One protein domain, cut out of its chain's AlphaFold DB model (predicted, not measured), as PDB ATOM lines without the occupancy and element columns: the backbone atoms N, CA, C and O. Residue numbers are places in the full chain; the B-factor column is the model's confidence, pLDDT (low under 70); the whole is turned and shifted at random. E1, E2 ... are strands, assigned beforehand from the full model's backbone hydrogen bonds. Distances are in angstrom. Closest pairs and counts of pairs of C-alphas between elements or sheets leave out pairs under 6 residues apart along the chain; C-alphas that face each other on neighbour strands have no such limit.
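AT A GLANCE: This is residues 8 to 69 of the 224 residues of the protein "EGF-like domain-containing protein" of Biomphalaria glabrata (UniProt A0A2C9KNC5). The domain has little regular structure: one small hairpin, E1 and E2, lies along one side of a winding chain. The loops of residues 8 to 26 make one end of the long axis, and residues 62 to 69 the other. Of 62 printed residues, 8 are in named elements, E1 then E2, an antiparallel sheet; the class is all strand, with no named helix. The whole is only just loose, close to compact, with a radius of gyration of the C-alphas of 13.0 A, and elongated, spanning 38 by 21 by 17 A.

HOW THE PARTS SIT: E1, residues 39 to 42, and E2, residues 48 to 51, are antiparallel neighbours at 145 degrees, joined by a tight link of 5 residues. The C-alphas of Tyr 42 and Arg 48 face each other at 4.4 A. N 49 and O 41, at 2.7 A, are within hydrogen-bond range.

IN THESE COORDINATES: E1 begins at C-alpha 39 (-17.560, 43.334, -9.516) and is 10.2 A long. E2, 10.1 A long, ends at C-alpha 51 (-13.496, 46.197, -9.849).

THE WHOLE: The C-alphas farthest apart, those of Asp 8 and Thr 68, are separated by 39.2 A. The printed part has no cut. Residues 67 to 69 have pLDDT under 70.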
ATOM      1  N   ASP A   8      -6.872  27.681  12.034       93.94
ATOM      2  CA  ASP A   8      -8.299  27.650  12.357       93.94
ATOM      3  C   ASP A   8      -9.111  28.138  11.147       93.94
ATOM      4  O   ASP A   8      -8.641  28.945  10.346       93.94
ATOM      5  N   ILE A   9     -10.336  27.640  10.989       91.56
ATOM      6  CA  ILE A   9     -11.180  28.008   9.848       91.56
ATOM      7  C   ILE A   9     -11.526  29.501   9.837       91.56
ATOM      8  O   ILE A   9     -11.764  30.063   8.774       91.56
ATOM      9  N   SER A  10     -11.505  30.149  11.001       92.81
ATOM     10  CA  SER A  10     -11.744  31.584  11.156       92.81
ATOM     11  C   SER A  10     -10.647  32.437  10.515       92.81
ATOM     12  O   SER A  10     -10.913  33.572  10.147       92.81
ATOM     13  N   HIS A  11      -9.447  31.872  10.358       94.44
ATOM     14  CA  HIS A  11      -8.306  32.501   9.688       94.44
ATOM     15  C   HIS A  11      -8.326  32.292   8.169       94.44
ATOM     16  O   HIS A  11      -7.501  32.820   7.436       94.44
ATOM     17  N   LYS A  12      -9.259  31.487   7.652       94.12
ATOM     18  CA  LYS A  12      -9.414  31.323   6.210       94.12
ATOM     19  C   LYS A  12     -10.135  32.552   5.656       94.12
ATOM     20  O   LYS A  12     -11.306  32.761   5.974       94.12
ATOM     21  N   CYS A  13      -9.496  33.276   4.736       94.94
ATOM     22  CA  CYS A  13     -10.076  34.428   4.045       94.94
ATOM     23  C   CYS A  13     -10.339  35.640   4.948       94.94
ATOM     24  O   CYS A  13     -11.267  36.416   4.664       94.94
ATOM     25  N   ASP A  14      -9.550  35.788   6.013       93.44
ATOM     26  CA  ASP A  14      -9.682  36.857   7.006       93.44
ATOM     27  C   ASP A  14      -8.945  38.147   6.601       93.44
ATOM     28  O   ASP A  14      -9.107  39.196   7.231       93.44
ATOM     29  N   GLY A  15      -8.212  38.106   5.484       91.06
ATOM     30  CA  GLY A  15      -7.425  39.216   4.957       91.06
ATOM     31  C   GLY A  15      -5.993  39.263   5.486       91.06
ATOM     32  O   GLY A  15      -5.246  40.173   5.118       91.06
ATOM     33  N   THR A  16      -5.592  38.310   6.326       92.50
ATOM     34  CA  THR A  16      -4.230  38.152   6.826       92.50
ATOM     35  C   THR A  16      -3.596  36.888   6.256       92.50
ATOM     36  O   THR A  16      -4.269  35.925   5.938       92.50
ATOM     37  N   ILE A  17      -2.282  36.927   6.027       92.62
ATOM     38  CA  ILE A  17      -1.549  35.776   5.490       92.62
ATOM     39  C   ILE A  17      -0.962  34.997   6.670       92.62
ATOM     40  O   ILE A  17       0.067  35.384   7.230       92.62
ATOM     41  N   ASP A  18      -1.599  33.888   7.018       92.06
ATOM     42  CA  ASP A  18      -1.214  32.952   8.072       92.06
ATOM     43  C   ASP A  18      -0.403  31.756   7.556       92.06
ATOM     44  O   ASP A  18       0.368  31.134   8.313       92.06
ATOM     45  N   CYS A  19      -0.564  31.429   6.269       91.00
ATOM     46  CA  CYS A  19       0.199  30.385   5.585       91.00
ATOM     47  C   CYS A  19       1.362  30.967   4.773       91.00
ATOM     48  O   CYS A  19       1.225  31.972   4.080       91.00
ATOM     49  N   SER A  20       2.518  30.291   4.784       90.06
ATOM     50  CA  SER A  20       3.724  30.727   4.055       90.06
ATOM     51  C   SER A  20       3.495  30.891   2.549       90.06
ATOM     52  O   SER A  20       4.163  31.685   1.888       90.06
ATOM     53  N   ASP A  21       2.572  30.106   1.999       90.38
ATOM     54  CA  ASP A  21       2.198  30.073   0.591       90.38
ATOM     55  C   ASP A  21       0.938  30.898   0.282       90.38
ATOM     56  O   ASP A  21       0.495  30.906  -0.870       90.38
ATOM     57  N   SER A  22       0.386  31.632   1.260       91.75
ATOM     58  CA  SER A  22      -0.859  32.425   1.182       91.75
ATOM     59  C   SER A  22      -2.088  31.648   0.695       91.75
ATOM     60  O   SER A  22      -3.018  32.222   0.127       91.75
ATOM     61  N   SER A  23      -2.088  30.322   0.845       92.31
ATOM     62  CA  SER A  23      -3.200  29.466   0.413       92.31
ATOM     63  C   SER A  23      -4.490  29.711   1.197       92.31
ATOM     64  O   SER A  23      -5.583  29.430   0.705       92.31
ATOM     65  N   ASP A  24      -4.384  30.248   2.401       93.31
ATOM     66  CA  ASP A  24      -5.471  30.716   3.254       93.31
ATOM     67  C   ASP A  24      -6.266  31.879   2.643       93.31
ATOM     68  O   ASP A  24      -7.492  31.852   2.693       93.31
ATOM     69  N   GLU A  25      -5.607  32.777   1.913       94.50
ATOM     70  CA  GLU A  25      -6.237  33.957   1.294       94.50
ATOM     71  C   GLU A  25      -6.593  33.777  -0.192       94.50
ATOM     72  O   GLU A  25      -7.090  34.688  -0.865       94.50
ATOM     73  N   LYS A  26      -6.365  32.576  -0.725       94.50
ATOM     74  CA  LYS A  26      -6.701  32.207  -2.103       94.50
ATOM     75  C   LYS A  26      -8.027  31.468  -2.184       94.50
ATOM     76  O   LYS A  26      -8.421  30.739  -1.269       94.50
ATOM     77  N   GLN A  27      -8.674  31.606  -3.343       92.62
ATOM     78  CA  GLN A  27      -9.935  30.938  -3.675       92.62
ATOM     79  C   GLN A  27     -11.068  31.265  -2.685       92.62
ATOM     80  O   GLN A  27     -11.973  30.464  -2.451       92.62
ATOM     81  N   CYS A  28     -10.995  32.444  -2.070       94.44
ATOM     82  CA  CYS A  28     -11.949  32.901  -1.077       94.44
ATOM     83  C   CYS A  28     -13.274  33.316  -1.715       94.44
ATOM     84  O   CYS A  28     -13.237  34.017  -2.724       94.44
ATOM     85  N   PRO A  29     -14.434  32.993  -1.112       94.12
ATOM     86  CA  PRO A  29     -15.729  33.379  -1.654       94.12
ATOM     87  C   PRO A  29     -15.801  34.878  -1.974       94.12
ATOM     88  O   PRO A  29     -15.409  35.727  -1.168       94.12
ATOM     89  N   CYS A  30     -16.332  35.189  -3.155       93.25
ATOM     90  CA  CYS A  30     -16.610  36.560  -3.586       93.25
ATOM     91  C   CYS A  30     -17.861  37.159  -2.919       93.25
ATOM     92  O   CYS A  30     -18.105  38.361  -3.032       93.25
ATOM     93  N   THR A  31     -18.668  36.339  -2.242       92.56
ATOM     94  CA  THR A  31     -19.920  36.753  -1.606       92.56
ATOM     95  C   THR A  31     -19.657  37.849  -0.574       92.56
ATOM     96  O   THR A  31     -18.897  37.637   0.365       92.56
ATOM     97  N   PHE A  32     -20.275  39.019  -0.758       90.06
ATOM     98  CA  PHE A  32     -20.143  40.193   0.121       90.06
ATOM     99  C   PHE A  32     -18.709  40.718   0.327       90.06
ATOM    100  O   PHE A  32     -18.484  41.525   1.223       90.06
ATOM    101  N   TYR A  33     -17.736  40.298  -0.491       93.12
ATOM    102  CA  TYR A  33     -16.370  40.816  -0.392       93.12
ATOM    103  C   TYR A  33     -16.257  42.229  -0.969       93.12
ATOM    104  O   TYR A  33     -15.694  43.115  -0.332       93.12
ATOM    105  N   CYS A  34     -16.805  42.435  -2.168       95.56
ATOM    106  CA  CYS A  34     -16.868  43.751  -2.792       95.56
ATOM    107  C   CYS A  34     -18.143  44.472  -2.350       95.56
ATOM    108  O   CYS A  34     -19.254  43.972  -2.541       95.56
ATOM    109  N   GLU A  35     -17.979  45.657  -1.777       94.38
ATOM    110  CA  GLU A  35     -19.064  46.538  -1.362       94.38
ATOM    111  C   GLU A  35     -19.556  47.393  -2.543       94.38
ATOM    112  O   GLU A  35     -18.948  47.425  -3.617       94.38
ATOM    113  N   ASN A  36     -20.691  48.078  -2.361       94.81
ATOM    114  CA  ASN A  36     -21.235  49.055  -3.317       94.81
ATOM    115  C   ASN A  36     -21.393  48.533  -4.759       94.81
ATOM    116  O   ASN A  36     -21.210  49.265  -5.730       94.81
ATOM    117  N   SER A  37     -21.783  47.262  -4.897       92.75
ATOM    118  CA  SER A  37     -21.942  46.578  -6.192       92.75
ATOM    119  C   SER A  37     -20.649  46.485  -7.017       92.75
ATOM    120  O   SER A  37     -20.701  46.437  -8.246       92.75
ATOM    121  N   GLY A  38     -19.484  46.458  -6.363       94.56
ATOM    122  CA  GLY A  38     -18.215  46.162  -7.025       94.56
ATOM    123  C   GLY A  38     -18.212  44.756  -7.634       94.56
ATOM    124  O   GLY A  38     -18.679  43.794  -7.021       94.56
ATOM    125  N   LEU A  39     -17.673  44.625  -8.845       95.06
ATOM    126  CA  LEU A  39     -17.560  43.334  -9.516       95.06
ATOM    127  C   LEU A  39     -16.396  42.547  -8.906       95.06
ATOM    128  O   LEU A  39     -15.247  42.983  -8.974       95.06
ATOM    129  N   CYS A  40     -16.686  41.384  -8.327       95.62
ATOM    130  CA  CYS A  40     -15.655  40.495  -7.804       95.62
ATOM    131  C   CYS A  40     -15.113  39.581  -8.906       95.62
ATOM    132  O   CYS A  40     -15.874  38.943  -9.633       95.62
ATOM    133  N   SER A  41     -13.792  39.500  -9.004       95.38
ATOM    134  CA  SER A  41     -13.062  38.622  -9.922       95.38
ATOM    135  C   SER A  41     -11.868  38.006  -9.197       95.38
ATOM    136  O   SER A  41     -11.450  38.531  -8.171       95.38
ATOM    137  N   TYR A  42     -11.310  36.906  -9.697       94.88
ATOM    138  CA  TYR A  42     -10.050  36.368  -9.176       94.88
ATOM    139  C   TYR A  42      -8.900  36.761 -10.100       94.88
ATOM    140  O   TYR A  42      -9.040  36.719 -11.322       94.88
ATOM    141  N   ASP A  43      -7.764  37.131  -9.519       94.25
ATOM    142  CA  ASP A  43      -6.516  37.319 -10.252       94.25
ATOM    143  C   ASP A  43      -5.883  35.955 -10.595       94.25
ATOM    144  O   ASP A  43      -6.240  34.914 -10.042       94.25
ATOM    145  N   SER A  44      -4.882  35.966 -11.470       95.38
ATOM    146  CA  SER A  44      -4.033  34.828 -11.852       95.38
ATOM    147  C   SER A  44      -3.443  34.051 -10.667       95.38
ATOM    148  O   SER A  44      -3.201  32.851 -10.764       95.38
ATOM    149  N   ASN A  45      -3.252  34.724  -9.532       92.38
ATOM    150  CA  ASN A  45      -2.729  34.146  -8.296       92.38
ATOM    151  C   ASN A  45      -3.815  33.543  -7.380       92.38
ATOM    152  O   ASN A  45      -3.489  33.054  -6.298       92.38
ATOM    153  N   GLY A  46      -5.093  33.594  -7.776       92.69
ATOM    154  CA  GLY A  46      -6.227  33.083  -6.996       92.69
ATOM    155  C   GLY A  46      -6.734  34.030  -5.904       92.69
ATOM    156  O   GLY A  46      -7.602  33.646  -5.119       92.69
ATOM    157  N   PHE A  47      -6.222  35.262  -5.843       93.50
ATOM    158  CA  PHE A  47      -6.732  36.298  -4.945       93.50
ATOM    159  C   PHE A  47      -7.961  36.966  -5.547       93.50
ATOM    160  O   PHE A  47      -7.977  37.306  -6.729       93.50
ATOM    161  N   ARG A  48      -8.985  37.183  -4.725       94.44
ATOM    162  CA  ARG A  48     -10.159  37.974  -5.106       94.44
ATOM    163  C   ARG A  48      -9.781  39.453  -5.241       94.44
ATOM    164  O   ARG A  48      -9.047  39.995  -4.424       94.44
ATOM    165  N   LYS A  49     -10.301  40.096  -6.277       94.44
ATOM    166  CA  LYS A  49     -10.086  41.492  -6.638       94.44
ATOM    167  C   LYS A  49     -11.423  42.130  -6.977       94.44
ATOM    168  O   LYS A  49     -12.207  41.575  -7.751       94.44
ATOM    169  N   CYS A  50     -11.645  43.322  -6.438       96.31
ATOM    170  CA  CYS A  50     -12.821  44.118  -6.740       96.31
ATOM    171  C   CYS A  50     -12.538  45.107  -7.870       96.31
ATOM    172  O   CYS A  50     -11.565  45.861  -7.835       96.31
ATOM    173  N   GLN A  51     -13.414  45.125  -8.870       96.38
ATOM    174  CA  GLN A  51     -13.496  46.197  -9.849       96.38
ATOM    175  C   GLN A  51     -14.637  47.126  -9.447       96.38
ATOM    176  O   GLN A  51     -15.818  46.791  -9.568       96.38
ATOM    177  N   CYS A  52     -14.266  48.289  -8.924       95.81
ATOM    178  CA  CYS A  52     -15.224  49.258  -8.422       95.81
ATOM    179  C   CYS A  52     -15.943  49.978  -9.566       95.81
ATOM    180  O   CYS A  52     -15.349  50.314 -10.592       95.81
ATOM    181  N   VAL A  53     -17.233  50.223  -9.363       94.50
ATOM    182  CA  VAL A  53     -18.103  50.994 -10.259       94.50
ATOM    183  C   VAL A  53     -18.466  52.325  -9.604       94.50
ATOM    184  O   VAL A  53     -18.213  52.514  -8.418       94.50
ATOM    185  N   ASN A  54     -19.056  53.261 -10.353       93.12
ATOM    186  CA  ASN A  54     -19.571  54.533  -9.819       93.12
ATOM    187  C   ASN A  54     -18.551  55.344  -8.993       93.12
ATOM    188  O   ASN A  54     -18.929  55.992  -8.022       93.12
ATOM    189  N   TYR A  55     -17.267  55.308  -9.371       91.62
ATOM    190  CA  TYR A  55     -16.181  56.042  -8.702       91.62
ATOM    191  C   TYR A  55     -15.941  55.655  -7.227       91.62
ATOM    192  O   TYR A  55     -15.244  56.366  -6.501       91.62
ATOM    193  N   TYR A  56     -16.472  54.513  -6.782       94.94
ATOM    194  CA  TYR A  56     -16.049  53.913  -5.520       94.94
ATOM    195  C   TYR A  56     -14.597  53.433  -5.616       94.94
ATOM    196  O   TYR A  56     -14.108  53.111  -6.700       94.94
ATOM    197  N   HIS A  57     -13.901  53.381  -4.484       93.88
ATOM    198  CA  HIS A  57     -12.496  52.974  -4.430       93.88
ATOM    199  C   HIS A  57     -12.148  52.242  -3.124       93.88
ATOM    200  O   HIS A  57     -12.997  52.037  -2.250       93.88
ATOM    201  N   GLY A  58     -10.888  51.815  -3.014       92.69
ATOM    202  CA  GLY A  58     -10.387  50.929  -1.961       92.69
ATOM    203  C   GLY A  58     -10.430  49.459  -2.372       92.69
ATOM    204  O   GLY A  58     -11.055  49.100  -3.370       92.69
ATOM    205  N   ASP A  59      -9.792  48.602  -1.578       92.75
ATOM    206  CA  ASP A  59      -9.612  47.179  -1.910       92.75
ATOM    207  C   ASP A  59     -10.942  46.419  -2.024       92.75
ATOM    208  O   ASP A  59     -11.062  45.461  -2.786       92.75
ATOM    209  N   ARG A  60     -11.968  46.901  -1.308       94.44
ATOM    210  CA  ARG A  60     -13.336  46.365  -1.319       94.44
ATOM    211  C   ARG A  60     -14.381  47.321  -1.888       94.44
ATOM    212  O   ARG A  60     -15.566  47.071  -1.718       94.44
ATOM    213  N   CYS A  61     -13.988  48.424  -2.525       95.38
ATOM    214  CA  CYS A  61     -14.925  49.453  -3.009       95.38
ATOM    215  C   CYS A  61     -15.793  50.103  -1.913       95.38
ATOM    216  O   CYS A  61     -16.911  50.541  -2.181       95.38
ATOM    217  N   HIS A  62     -15.302  50.170  -0.676       94.69
ATOM    218  CA  HIS A  62     -16.043  50.742   0.456       94.69
ATOM    219  C   HIS A  62     -16.027  52.278   0.513       94.69
ATOM    220  O   HIS A  62     -16.877  52.879   1.170       94.69
ATOM    221  N   TYR A  63     -15.098  52.940  -0.184       93.62
ATOM    222  CA  TYR A  63     -14.996  54.397  -0.160       93.62
ATOM    223  C   TYR A  63     -15.865  55.026  -1.242       93.62
ATOM    224  O   TYR A  63     -15.743  54.691  -2.420       93.62
ATOM    225  N   SER A  64     -16.721  55.962  -0.831       91.94
ATOM    226  CA  SER A  64     -17.596  56.730  -1.720       91.94
ATOM    227  C   SER A  64     -16.817  57.806  -2.489       91.94
ATOM    228  O   SER A  64     -15.891  58.400  -1.932       91.94
ATOM    229  N   PRO A  65     -17.223  58.138  -3.729       86.44
ATOM    230  CA  PRO A  65     -16.619  59.224  -4.506       86.44
ATOM    231  C   PRO A  65     -16.738  60.617  -3.883       86.44
ATOM    232  O   PRO A  65     -16.037  61.531  -4.303       86.44
ATOM    233  N   HIS A  66     -17.629  60.796  -2.904       74.19
ATOM    234  CA  HIS A  66     -17.862  62.084  -2.246       74.19
ATOM    235  C   HIS A  66     -17.059  62.254  -0.943       74.19
ATOM    236  O   HIS A  66     -17.178  63.265  -0.248       74.19
ATOM    237  N   MET A  67     -16.214  61.284  -0.596       58.47
ATOM    238  CA  MET A  67     -15.148  61.531   0.366       58.47
ATOM    239  C   MET A  67     -14.024  62.224  -0.401       58.47
ATOM    240  O   MET A  67     -13.140  61.572  -0.953       58.47
ATOM    241  N   THR A  68     -14.085  63.555  -0.466       54.41
ATOM    242  CA  THR A  68     -12.894  64.370  -0.697       54.41
ATOM    243  C   THR A  68     -11.888  63.977   0.379       54.41
ATOM    244  O   THR A  68     -12.015  64.369   1.534       54.41
ATOM    245  N   GLU A  69     -10.981  63.083   0.009       54.09
ATOM    246  CA  GLU A  69      -9.576  63.085   0.381       54.09
ATOM    247  C   GLU A  69      -9.231  63.897   1.653       54.09
ATOM    248  O   GLU A  69      -9.174  65.128   1.605       54.09
TER     249      GLU A  69